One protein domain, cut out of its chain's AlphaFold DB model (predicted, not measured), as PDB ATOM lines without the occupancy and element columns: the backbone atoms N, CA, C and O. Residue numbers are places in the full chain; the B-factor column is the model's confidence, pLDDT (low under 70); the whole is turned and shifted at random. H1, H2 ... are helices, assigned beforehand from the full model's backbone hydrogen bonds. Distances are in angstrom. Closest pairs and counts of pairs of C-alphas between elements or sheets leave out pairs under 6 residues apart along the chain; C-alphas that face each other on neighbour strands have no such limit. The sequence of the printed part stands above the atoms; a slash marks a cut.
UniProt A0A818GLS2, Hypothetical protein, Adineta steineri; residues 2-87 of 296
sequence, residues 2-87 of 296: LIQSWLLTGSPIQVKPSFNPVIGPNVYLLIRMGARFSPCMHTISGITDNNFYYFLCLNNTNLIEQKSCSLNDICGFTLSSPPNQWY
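Overview. This is residues 2 to 87 of the 296 residues of the protein "Hypothetical protein" of Adineta steineri (UniProt A0A818GLS2). Little regular structure is here: mostly loops round four short helices, with H4 meeting H2 and H3, and H1 at one end. The long loop of residues 42 to 70 reaches toward the H1 end and folds back, pairing 55 to 56 with 68 to 69, antiparallel. The 86 printed residues, all helix by class with 24 in H1, H2, H3 and H4, have no named strand; the whole is compact, radius of gyration of the C-alphas 13.4 A, spanning 34 by 29 by 21 A.

Along the chain. Find C-alpha 2 at (50.937, -36.383, 85.029); H1 runs from there to residue 9, 10.2 A. H2 is residues 27 to 33, 9.8 A; H3 is 38 to 41; H4, 71 to 75, ends at (68.989, -33.913, 84.219).

Arrangement. H1 is close to H2 but not clearly touching; their closest C-alphas, Ser 5 and Leu 29, are 7.0 A apart. H2 touches H4, closest at C-alphas 32 and 75, 5.1 A. H3 and H4 only just touch, with 3 pairs of C-alphas within 8 A, closest at 40 and 75, 5.7 A. Every O i to N i+4 pair is within hydrogen-bond range in H1, H2 and H4; H3 is too short for one.

Size, cuts and confidence. The printed part has no cut; links H1 to H2 and H3 to H4 are long. Look for pLDDT under 70 at residues 16 to 17, 52 and 59 to 67.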
ATOM      1  N   LEU A   2      51.959 -37.403  85.314       87.50
ATOM      2  CA  LEU A   2      50.937 -36.383  85.029       87.50
ATOM      3  C   LEU A   2      50.698 -35.396  86.178       87.50
ATOM      4  O   LEU A   2      50.614 -34.195  85.942       87.50
ATOM      5  N   ILE A   3      50.659 -35.884  87.423       87.94
ATOM      6  CA  ILE A   3      50.557 -35.022  88.614       87.94
ATOM      7  C   ILE A   3      51.747 -34.057  88.665       87.94
ATOM      8  O   ILE A   3      51.566 -32.856  88.827       87.94
ATOM      9  N   GLN A   4      52.962 -34.566  88.450       86.62
ATOM     10  CA  GLN A   4      54.167 -33.741  88.442       86.62
ATOM     11  C   GLN A   4      54.154 -32.720  87.293       86.62
ATOM     12  O   GLN A   4      54.599 -31.589  87.471       86.62
ATOM     13  N   SER A   5      53.607 -33.094  86.132       85.81
ATOM     14  CA  SER A   5      53.420 -32.180  85.001       85.81
ATOM     15  C   SER A   5      52.462 -31.055  85.350       85.81
ATOM     16  O   SER A   5      52.773 -29.891  85.103       85.81
ATOM     17  N   TRP A   6      51.339 -31.383  85.989       85.81
ATOM     18  CA  TRP A   6      50.369 -30.393  86.432       85.81
ATOM     19  C   TRP A   6      50.971 -29.428  87.460       85.81
ATOM     20  O   TRP A   6      50.863 -28.219  87.283       85.81
ATOM     21  N   LEU A   7      51.694 -29.943  88.460       86.19
ATOM     22  CA  LEU A   7      52.351 -29.121  89.483       86.19
ATOM     23  C   LEU A   7      53.389 -28.145  88.905       86.19
ATOM     24  O   LEU A   7      53.568 -27.058  89.447       86.19
ATOM     25  N   LEU A   8      54.087 -28.526  87.831       80.00
ATOM     26  CA  LEU A   8      55.185 -27.729  87.271       80.00
ATOM     27  C   LEU A   8      54.780 -26.819  86.112       80.00
ATOM     28  O   LEU A   8      55.420 -25.792  85.918       80.00
ATOM     29  N   THR A   9      53.772 -27.206  85.329       77.00
ATOM     30  CA  THR A   9      53.392 -26.509  84.084       77.00
ATOM     31  C   THR A   9      51.950 -25.994  84.092       77.00
ATOM     32  O   THR A   9      51.532 -25.329  83.149       77.00
ATOM     33  N   GLY A  10      51.164 -26.325  85.121       83.19
ATOM     34  CA  GLY A  10      49.729 -26.038  85.188       83.19
ATOM     35  C   GLY A  10      48.857 -26.958  84.324       83.19
ATOM     36  O   GLY A  10      47.634 -26.842  84.359       83.19
ATOM     37  N   SER A  11      49.451 -27.893  83.569       84.75
ATOM     38  CA  SER A  11      48.740 -28.858  82.720       84.75
ATOM     39  C   SER A  11      49.313 -30.277  82.872       84.75
ATOM     40  O   SER A  11      50.534 -30.458  82.905       84.75
ATOM     41  N   PRO A  12      48.469 -31.325  82.928       85.12
ATOM     42  CA  PRO A  12      48.952 -32.705  82.927       85.12
ATOM     43  C   PRO A  12      49.549 -33.118  81.572       85.12
ATOM     44  O   PRO A  12      50.343 -34.054  81.518       85.12
ATOM     45  N   ILE A  13      49.164 -32.435  80.487       86.06
ATOM     46  CA  ILE A  13      49.536 -32.759  79.106       86.06
ATOM     47  C   ILE A  13      50.259 -31.569  78.470       86.06
ATOM     48  O   ILE A  13      49.851 -30.415  78.634       86.06
ATOM     49  N   GLN A  14      51.305 -31.850  77.698       82.25
ATOM     50  CA  GLN A  14      51.996 -30.848  76.902       82.25
ATOM     51  C   GLN A  14      51.188 -30.508  75.640       82.25
ATOM     52  O   GLN A  14      51.100 -31.295  74.698       82.25
ATOM     53  N   VAL A  15      50.623 -29.301  75.623       78.19
ATOM     54  CA  VAL A  15      49.971 -28.696  74.443       78.19
ATOM     55  C   VAL A  15      50.809 -27.582  73.808       78.19
ATOM     56  O   VAL A  15      50.554 -27.181  72.677       78.19
ATOM     57  N   LYS A  16      51.808 -27.071  74.538       69.81
ATOM     58  CA  LYS A  16      52.741 -26.019  74.116       69.81
ATOM     59  C   LYS A  16      54.162 -26.378  74.568       69.81
ATOM     60  O   LYS A  16      54.301 -27.049  75.591       69.81
ATOM     61  N   PRO A  17      55.216 -25.933  73.857       67.06
ATOM     62  CA  PRO A  17      55.191 -25.200  72.579       67.06
ATOM     63  C   PRO A  17      54.747 -26.053  71.376       67.06
ATOM     64  O   PRO A  17      54.331 -25.502  70.364       67.06
ATOM     65  N   SER A  18      54.776 -27.378  71.510       72.69
ATOM     66  CA  SER A  18      54.235 -28.357  70.565       72.69
ATOM     67  C   SER A  18      53.344 -29.358  71.304       72.69
ATOM     68  O   SER A  18      53.489 -29.561  72.513       72.69
ATOM     69  N   PHE A  19      52.396 -29.954  70.583       77.69
ATOM     70  CA  PHE A  19      51.516 -30.989  71.118       77.69
ATOM     71  C   PHE A  19      52.262 -32.322  71.227       77.69
ATOM     72  O   PHE A  19      52.868 -32.762  70.252       77.69
ATOM     73  N   ASN A  20      52.188 -32.972  72.391       78.75
ATOM     74  CA  ASN A  20      52.694 -34.330  72.571       78.75
ATOM     75  C   ASN A  20      51.662 -35.348  72.021       78.75
ATOM     76  O   ASN A  20      50.587 -35.494  72.615       78.75
ATOM     77  N   PRO A  21      51.975 -36.087  70.936       77.75
ATOM     78  CA  PRO A  21      51.025 -36.972  70.259       77.75
ATOM     79  C   PRO A  21      50.555 -38.157  71.111       77.75
ATOM     80  O   PRO A  21      49.470 -38.681  70.868       77.75
ATOM     81  N   VAL A  22      51.312 -38.566  72.136       81.56
ATOM     82  CA  VAL A  22      50.911 -39.656  73.045       81.56
ATOM     83  C   VAL A  22      50.072 -39.177  74.238       81.56
ATOM     84  O   VAL A  22      49.764 -39.970  75.132       81.56
ATOM     85  N   ILE A  23      49.661 -37.900  74.235       87.00
ATOM     86  CA  ILE A  23      48.800 -37.266  75.246       87.00
ATOM     87  C   ILE A  23      49.433 -37.398  76.637       87.00
ATOM     88  O   ILE A  23      48.956 -38.127  77.510       87.00
ATOM     89  N   GLY A  24      50.565 -36.727  76.836       87.31
ATOM     90  CA  GLY A  24      51.348 -36.865  78.058       87.31
ATOM     91  C   GLY A  24      52.193 -35.653  78.425       87.31
ATOM     92  O   GLY A  24      52.052 -34.589  77.814       87.31
ATOM     93  N   PRO A  25      53.038 -35.792  79.459       87.56
ATOM     94  CA  PRO A  25      53.844 -34.702  79.990       87.56
ATOM     95  C   PRO A  25      54.920 -34.237  79.005       87.56
ATOM     96  O   PRO A  25      55.182 -34.861  77.977       87.56
ATOM     97  N   ASN A  26      55.590 -33.149  79.374       84.25
ATOM     98  CA  ASN A  26      56.755 -32.657  78.652       84.25
ATOM     99  C   ASN A  26      57.940 -33.641  78.733       84.25
ATOM    100  O   ASN A  26      58.253 -34.154  79.807       84.25
ATOM    101  N   VAL A  27      58.645 -33.868  77.621       85.19
ATOM    102  CA  VAL A  27      59.832 -34.737  77.565       85.19
ATOM    103  C   VAL A  27      60.927 -34.336  78.566       85.19
ATOM    104  O   VAL A  27      61.512 -35.199  79.215       85.19
ATOM    105  N   TYR A  28      61.151 -33.038  78.798       87.06
ATOM    106  CA  TYR A  28      62.115 -32.565  79.796       87.06
ATOM    107  C   TYR A  28      61.711 -32.964  81.217       87.06
ATOM    108  O   TYR A  28      62.576 -33.185  82.066       87.06
ATOM    109  N   LEU A  29      60.405 -33.092  81.484       88.81
ATOM    110  CA  LEU A  29      59.922 -33.598  82.766       88.81
ATOM    111  C   LEU A  29      60.304 -35.057  82.934       88.81
ATOM    112  O   LEU A  29      60.791 -35.436  83.995       88.81
ATOM    113  N   LEU A  30      60.133 -35.854  81.882       90.94
ATOM    114  CA  LEU A  30      60.531 -37.256  81.885       90.94
ATOM    115  C   LEU A  30      62.042 -37.391  82.110       90.94
ATOM    116  O   LEU A  30      62.448 -38.192  82.952       90.94
ATOM    117  N   ILE A  31      62.872 -36.560  81.460       92.25
ATOM    118  CA  ILE A  31      64.321 -36.507  81.727       92.25
ATOM    119  C   ILE A  31      64.570 -36.232  83.214       92.25
ATOM    120  O   ILE A  31      65.273 -37.006  83.864       92.25
ATOM    121  N   ARG A  32      63.953 -35.201  83.794       90.75
ATOM    122  CA  ARG A  32      64.134 -34.880  85.218       90.75
ATOM    123  C   ARG A  32      63.646 -35.990  86.157       90.75
ATOM    124  O   ARG A  32      64.197 -36.157  87.238       90.75
ATOM    125  N   MET A  33      62.634 -36.755  85.751       91.19
ATOM    126  CA  MET A  33      62.102 -37.896  86.506       91.19
ATOM    127  C   MET A  33      62.951 -39.171  86.386       91.19
ATOM    128  O   MET A  33      62.684 -40.133  87.102       91.19
ATOM    129  N   GLY A  34      63.974 -39.191  85.528       93.44
ATOM    130  CA  GLY A  34      64.878 -40.336  85.383       93.44
ATOM    131  C   GLY A  34      64.711 -41.135  84.090       93.44
ATOM    132  O   GLY A  34      65.202 -42.259  84.023       93.44
ATOM    133  N   ALA A  35      64.062 -40.578  83.061       94.56
ATOM    134  CA  ALA A  35      64.042 -41.171  81.724       94.56
ATOM    135  C   ALA A  35      65.461 -41.399  81.190       94.56
ATOM    136  O   ALA A  35      66.410 -40.702  81.567       94.56
ATOM    137  N   ARG A  36      65.629 -42.353  80.277       94.12
ATOM    138  CA  ARG A  36      66.937 -42.567  79.671       94.12
ATOM    139  C   ARG A  36      67.257 -41.367  78.781       94.12
ATOM    140  O   ARG A  36      66.467 -41.018  77.911       94.12
ATOM    141  N   PHE A  37      68.411 -40.745  79.015       93.62
ATOM    142  CA  PHE A  37      68.918 -39.613  78.237       93.62
ATOM    143  C   PHE A  37      70.448 -39.592  78.325       93.62
ATOM    144  O   PHE A  37      70.999 -39.417  79.415       93.62
ATOM    145  N   SER A  38      71.143 -39.812  77.202       91.88
ATOM    146  CA  SER A  38      72.600 -40.055  77.186       91.88
ATOM    147  C   SER A  38      73.426 -38.974  77.884       91.88
ATOM    148  O   SER A  38      74.303 -39.347  78.662       91.88
ATOM    149  N   PRO A  39      73.160 -37.666  77.675       91.44
ATOM    150  CA  PRO A  39      73.969 -36.609  78.273       91.44
ATOM    151  C   PRO A  39      73.975 -36.622  79.807       91.44
ATOM    152  O   PRO A  39      74.943 -36.174  80.409       91.44
ATOM    153  N   CYS A  40      72.937 -37.165  80.457       92.00
ATOM    154  CA  CYS A  40      72.921 -37.321  81.916       92.00
ATOM    155  C   CYS A  40      73.683 -38.563  82.407       92.00
ATOM    156  O   CYS A  40      73.963 -38.692  83.599       92.00
ATOM    157  N   MET A  41      73.953 -39.521  81.520       92.31
ATOM    158  CA  MET A  41      74.455 -40.851  81.871       92.31
ATOM    159  C   MET A  41      75.951 -41.001  81.628       92.31
ATOM    160  O   MET A  41      76.596 -41.730  82.370       92.31
ATOM    161  N   HIS A  42      76.486 -40.343  80.600       89.62
ATOM    162  CA  HIS A  42      77.908 -40.361  80.282       89.62
ATOM    163  C   HIS A  42      78.309 -39.112  79.476       89.62
ATOM    164  O   HIS A  42      77.465 -38.422  78.901       89.62
ATOM    165  N   THR A  43      79.611 -38.838  79.394       88.69
ATOM    166  CA  THR A  43      80.163 -37.701  78.642       88.69
ATOM    167  C   THR A  43      79.915 -37.844  77.137       88.69
ATOM    168  O   THR A  43      80.171 -38.900  76.553       88.69
ATOM    169  N   ILE A  44      79.452 -36.769  76.496       86.38
ATOM    170  CA  ILE A  44      79.320 -36.630  75.043       86.38
ATOM    171  C   ILE A  44      80.034 -35.349  74.615       86.38
ATOM    172  O   ILE A  44      79.648 -34.256  75.032       86.38
ATOM    173  N   SER A  45      81.043 -35.491  73.754       83.81
ATOM    174  CA  SER A  45      81.823 -34.355  73.254       83.81
ATOM    175  C   SER A  45      80.960 -33.358  72.470       83.81
ATOM    176  O   SER A  45      80.101 -33.746  71.674       83.81
ATOM    177  N   GLY A  46      81.186 -32.071  72.721       79.25
ATOM    178  CA  GLY A  46      80.432 -30.934  72.196       79.25
ATOM    179  C   GLY A  46      79.127 -30.620  72.938       79.25
ATOM    180  O   GLY A  46      78.482 -29.626  72.601       79.25
ATOM    181  N   ILE A  47      78.719 -31.442  73.915       83.81
ATOM    182  CA  ILE A  47      77.445 -31.303  74.644       83.81
ATOM    183  C   ILE A  47      77.677 -31.249  76.152       83.81
ATOM    184  O   ILE A  47      77.289 -30.278  76.788       83.81
ATOM    185  N   THR A  48      78.286 -32.280  76.746       83.88
ATOM    186  CA  THR A  48      78.472 -32.347  78.210       83.88
ATOM    187  C   THR A  48      79.678 -31.543  78.689       83.88
ATOM    188  O   THR A  48      79.746 -31.157  79.848       83.88
ATOM    189  N   ASP A  49      80.648 -31.344  77.802       78.50
ATOM    190  CA  ASP A  49      81.878 -30.565  77.974       78.50
ATOM    191  C   ASP A  49      81.715 -29.093  77.549       78.50
ATOM    192  O   ASP A  49      82.589 -28.271  77.822       78.50
ATOM    193  N   ASN A  50      80.599 -28.740  76.901       78.06
ATOM    194  CA  ASN A  50      80.340 -27.393  76.405       78.06
ATOM    195  C   ASN A  50      79.375 -26.624  77.321       78.06
ATOM    196  O   ASN A  50      78.160 -26.811  77.268       78.06
ATOM    197  N   ASN A  51      79.911 -25.674  78.092       70.94
ATOM    198  CA  ASN A  51      79.125 -24.807  78.980       70.94
ATOM    199  C   ASN A  51      78.149 -23.869  78.243       70.94
ATOM    200  O   ASN A  51      77.295 -23.258  78.880       70.94
ATOM    201  N   PHE A  52      78.264 -23.741  76.918       69.62
ATOM    202  CA  PHE A  52      77.382 -22.916  76.088       69.62
ATOM    203  C   PHE A  52      76.273 -23.720  75.396       69.62
ATOM    204  O   PHE A  52      75.531 -23.167  74.582       69.62
ATOM    205  N   TYR A  53      76.144 -25.015  75.699       75.75
ATOM    206  CA  TYR A  53      75.041 -25.831  75.210       75.75
ATOM    207  C   TYR A  53      73.819 -25.696  76.125       75.75
ATOM    208  O   TYR A  53      73.860 -26.078  77.295       75.75
ATOM    209  N   TYR A  54      72.706 -25.198  75.583       77.69
ATOM    210  CA  TYR A  54      71.474 -24.974  76.339       77.69
ATOM    211  C   TYR A  54      70.303 -25.799  75.804       77.69
ATOM    212  O   TYR A  54      70.134 -25.980  74.598       77.69
ATOM    213  N   PHE A  55      69.458 -26.257  76.724       80.50
ATOM    214  CA  PHE A  55      68.216 -26.980  76.461       80.50
ATOM    215  C   PHE A  55      66.999 -26.105  76.785       80.50
ATOM    216  O   PHE A  55      67.119 -25.110  77.499       80.50
ATOM    217  N   LEU A  56      65.808 -26.465  76.295       78.38
ATOM    218  CA  LEU A  56      64.576 -25.792  76.716       78.38
ATOM    219  C   LEU A  56      64.227 -26.183  78.159       78.38
ATOM    220  O   LEU A  56      64.331 -27.344  78.555       78.38
ATOM    221  N   CYS A  57      63.790 -25.204  78.947       77.06
ATOM    222  CA  CYS A  57      63.345 -25.444  80.313       77.06
ATOM    223  C   CYS A  57      61.952 -26.095  80.397       77.06
ATOM    224  O   CYS A  57      61.079 -25.879  79.559       77.06
ATOM    225  N   LEU A  58      61.713 -26.796  81.512       71.38
ATOM    226  CA  LEU A  58      60.440 -27.442  81.877       71.38
ATOM    227  C   LEU A  58      59.227 -26.504  81.852       71.38
ATOM    228  O   LEU A  58      58.150 -26.903  81.420       71.38
ATOM    229  N   ASN A  59      59.404 -25.274  82.338       66.25
ATOM    230  CA  ASN A  59      58.320 -24.311  82.538       66.25
ATOM    231  C   ASN A  59      58.142 -23.359  81.343       66.25
ATOM    232  O   ASN A  59      57.641 -22.247  81.490       66.25
ATOM    233  N   ASN A  60      58.616 -23.759  80.162       62.53
ATOM    234  CA  ASN A  60      58.499 -22.947  78.963       62.53
ATOM    235  C   ASN A  60      57.086 -23.087  78.369       62.53
ATOM    236  O   ASN A  60      56.852 -23.850  77.433       62.53
ATOM    237  N   THR A  61      56.119 -22.405  78.985       52.91
ATOM    238  CA  THR A  61      54.691 -22.425  78.615       52.91
ATOM    239  C   THR A  61      54.326 -21.362  77.572       52.91
ATOM    240  O   THR A  61      53.267 -21.453  76.941       52.91
ATOM    241  N   ASN A  62      55.215 -20.389  77.339       52.72
ATOM    242  CA  ASN A  62      55.009 -19.261  76.436       52.72
ATOM    243  C   ASN A  62      55.881 -19.378  75.179       52.72
ATOM    244  O   ASN A  62      57.071 -19.655  75.252       52.72
ATOM    245  N   LEU A  63      55.297 -19.096  74.010       53.25
ATOM    246  CA  LEU A  63      56.009 -19.065  72.721       53.25
ATOM    247  C   LEU A  63      56.995 -17.882  72.600       53.25
ATOM    248  O   LEU A  63      57.790 -17.855  71.669       53.25
ATOM    249  N   ILE A  64      56.919 -16.906  73.514       51.25
ATOM    250  CA  ILE A  64      57.550 -15.582  73.386       51.25
ATOM    251  C   ILE A  64      58.868 -15.480  74.178       51.25
ATOM    252  O   ILE A  64      59.796 -14.822  73.722       51.25
ATOM    253  N   GLU A  65      59.001 -16.171  75.316       54.66
ATOM    254  CA  GLU A  65      60.220 -16.171  76.141       54.66
ATOM    255  C   GLU A  65      60.744 -17.597  76.314       54.66
ATOM    256  O   GLU A  65      60.437 -18.286  77.286       54.66
ATOM    257  N   GLN A  66      61.546 -18.063  75.354       60.59
ATOM    258  CA  GLN A  66      62.155 -19.384  75.455       60.59
ATOM    259  C   GLN A  66      63.279 -19.380  76.496       60.59
ATOM    260  O   GLN A  66      64.418 -19.014  76.209       60.59
ATOM    261  N   LYS A  67      62.958 -19.810  77.720       69.44
ATOM    262  CA  LYS A  67      63.949 -19.946  78.791       69.44
ATOM    263  C   LYS A  67      64.910 -21.105  78.496       69.44
ATOM    264  O   LYS A  67      64.474 -22.242  78.284       69.44
ATOM    265  N   SER A  68      66.206 -20.805  78.507       77.44
ATOM    266  CA  SER A  68      67.300 -21.764  78.367       77.44
ATOM    267  C   SER A  68      67.706 -22.348  79.723       77.44
ATOM    268  O   SER A  68      67.801 -21.640  80.723       77.44
ATOM    269  N   CYS A  69      67.941 -23.657  79.747       80.06
ATOM    270  CA  CYS A  69      68.368 -24.425  80.910       80.06
ATOM    271  C   CYS A  69      69.686 -25.140  80.599       80.06
ATOM    272  O   CYS A  69      69.901 -25.612  79.479       80.06
ATOM    273  N   SER A  70      70.564 -25.231  81.596       84.38
ATOM    274  CA  SER A  70      71.778 -26.038  81.505       84.38
ATOM    275  C   SER A  70      71.443 -27.533  81.542       84.38
ATOM    276  O   SER A  70      70.339 -27.940  81.916       84.38
ATOM    277  N   LEU A  71      72.418 -28.377  81.198       85.69
ATOM    278  CA  LEU A  71      72.280 -29.828  81.335       85.69
ATOM    279  C   LEU A  71      71.946 -30.242  82.780       85.69
ATOM    280  O   LEU A  71      71.112 -31.119  82.996       85.69
ATOM    281  N   ASN A  72      72.560 -29.582  83.764       84.69
ATOM    282  CA  ASN A  72      72.328 -29.854  85.181       84.69
ATOM    283  C   ASN A  72      70.868 -29.580  85.584       84.69
ATOM    284  O   ASN A  72      70.269 -30.356  86.329       84.69
ATOM    285  N   ASP A  73      70.263 -28.532  85.019       84.06
ATOM    286  CA  ASP A  73      68.874 -28.161  85.306       84.06
ATOM    287  C   ASP A  73      67.870 -29.199  84.784       84.06
ATOM    288  O   ASP A  73      66.862 -29.474  85.444       84.06
ATOM    289  N   ILE A  74      68.129 -29.782  83.603       87.19
ATOM    290  CA  ILE A  74      67.211 -30.748  82.976       87.19
ATOM    291  C   ILE A  74      67.445 -32.189  83.430       87.19
ATOM    292  O   ILE A  74      66.477 -32.936  83.571       87.19
ATOM    293  N   CYS A  75      68.695 -32.587  83.687       89.25
ATOM    294  CA  CYS A  75      68.989 -33.913  84.219       89.25
ATOM    295  C   CYS A  75      68.357 -34.074  85.597       89.25
ATOM    296  O   CYS A  75      67.852 -35.148  85.922       89.25
ATOM    297  N   GLY A  76      68.337 -33.006  86.399       80.62
ATOM    298  CA  GLY A  76      67.982 -33.125  87.803       80.62
ATOM    299  C   GLY A  76      68.918 -34.090  88.535       80.62
ATOM    300  O   GLY A  76      69.841 -34.670  87.951       80.62
ATOM    301  N   PHE A  77      68.665 -34.260  89.836       72.81
ATOM    302  CA  PHE A  77      69.588 -34.924  90.763       72.81
ATOM    303  C   PHE A  77      70.990 -34.273  90.739       72.81
ATOM    304  O   PHE A  77      71.273 -33.379  89.947       72.81
ATOM    305  N   THR A  78      71.887 -34.649  91.645       74.56
ATOM    306  CA  THR A  78      73.270 -34.157  91.578       74.56
ATOM    307  C   THR A  78      73.955 -34.754  90.351       74.56
ATOM    308  O   THR A  78      74.177 -35.967  90.294       74.56
ATOM    309  N   LEU A  79      74.260 -33.924  89.352       76.50
ATOM    310  CA  LEU A  79      75.066 -34.327  88.205       76.50
ATOM    311  C   LEU A  79      76.530 -34.442  88.645       76.50
ATOM    312  O   LEU A  79      77.111 -33.488  89.158       76.50
ATOM    313  N   SER A  80      77.121 -35.620  88.469       78.69
ATOM    314  CA  SER A  80      78.555 -35.825  88.663       78.69
ATOM    315  C   SER A  80      79.344 -35.313  87.453       78.69
ATOM    316  O   SER A  80      78.815 -35.228  86.344       78.69
ATOM    317  N   SER A  81      80.629 -35.016  87.647       79.88
ATOM    318  CA  SER A  81      81.574 -34.747  86.557       79.88
ATOM    319  C   SER A  81      82.665 -35.824  86.582       79.88
ATOM    320  O   SER A  81      83.508 -35.784  87.477       79.88
ATOM    321  N   PRO A  82      82.658 -36.806  85.658       83.69
ATOM    322  CA  PRO A  82      81.753 -36.960  84.508       83.69
ATOM    323  C   PRO A  82      80.321 -37.402  84.890       83.69
ATOM    324  O   PRO A  82      80.135 -37.972  85.972       83.69
ATOM    325  N   PRO A  83      79.307 -37.173  84.024       87.50
ATOM    326  CA  PRO A  83      77.936 -37.637  84.261       87.50
ATOM    327  C   PRO A  83      77.880 -39.151  84.491       87.50
ATOM    328  O   PRO A  83      78.515 -39.900  83.754       87.50
ATOM    329  N   ASN A  84      77.140 -39.596  85.512       89.56
ATOM    330  CA  ASN A  84      77.028 -41.013  85.880       89.56
ATOM    331  C   ASN A  84      75.668 -41.353  86.528       89.56
ATOM    332  O   ASN A  84      75.579 -41.902  87.629       89.56
ATOM    333  N   GLN A  85      74.566 -40.993  85.867       92.94
ATOM    334  CA  GLN A  85      73.217 -41.321  86.346       92.94
ATOM    335  C   GLN A  85      72.782 -42.729  85.898       92.94
ATOM    336  O   GLN A  85      71.815 -42.891  85.156       92.94
ATOM    337  N   TRP A  86      73.505 -43.757  86.354       92.69
ATOM    338  CA  TRP A  86      73.315 -45.167  85.964       92.69
ATOM    339  C   TRP A  86      71.903 -45.711  86.237       92.69
ATOM    340  O   TRP A  86      71.418 -46.581  85.517       92.69
ATOM    341  N   TYR A  87      71.198 -45.180  87.239       94.25
ATOM    342  CA  TYR A  87      69.825 -45.584  87.561       94.25
ATOM    343  C   TYR A  87      68.846 -45.343  86.399       94.25
ATOM    344  O   TYR A  87      67.776 -45.949  86.356       94.25
TER     345      TYR A  87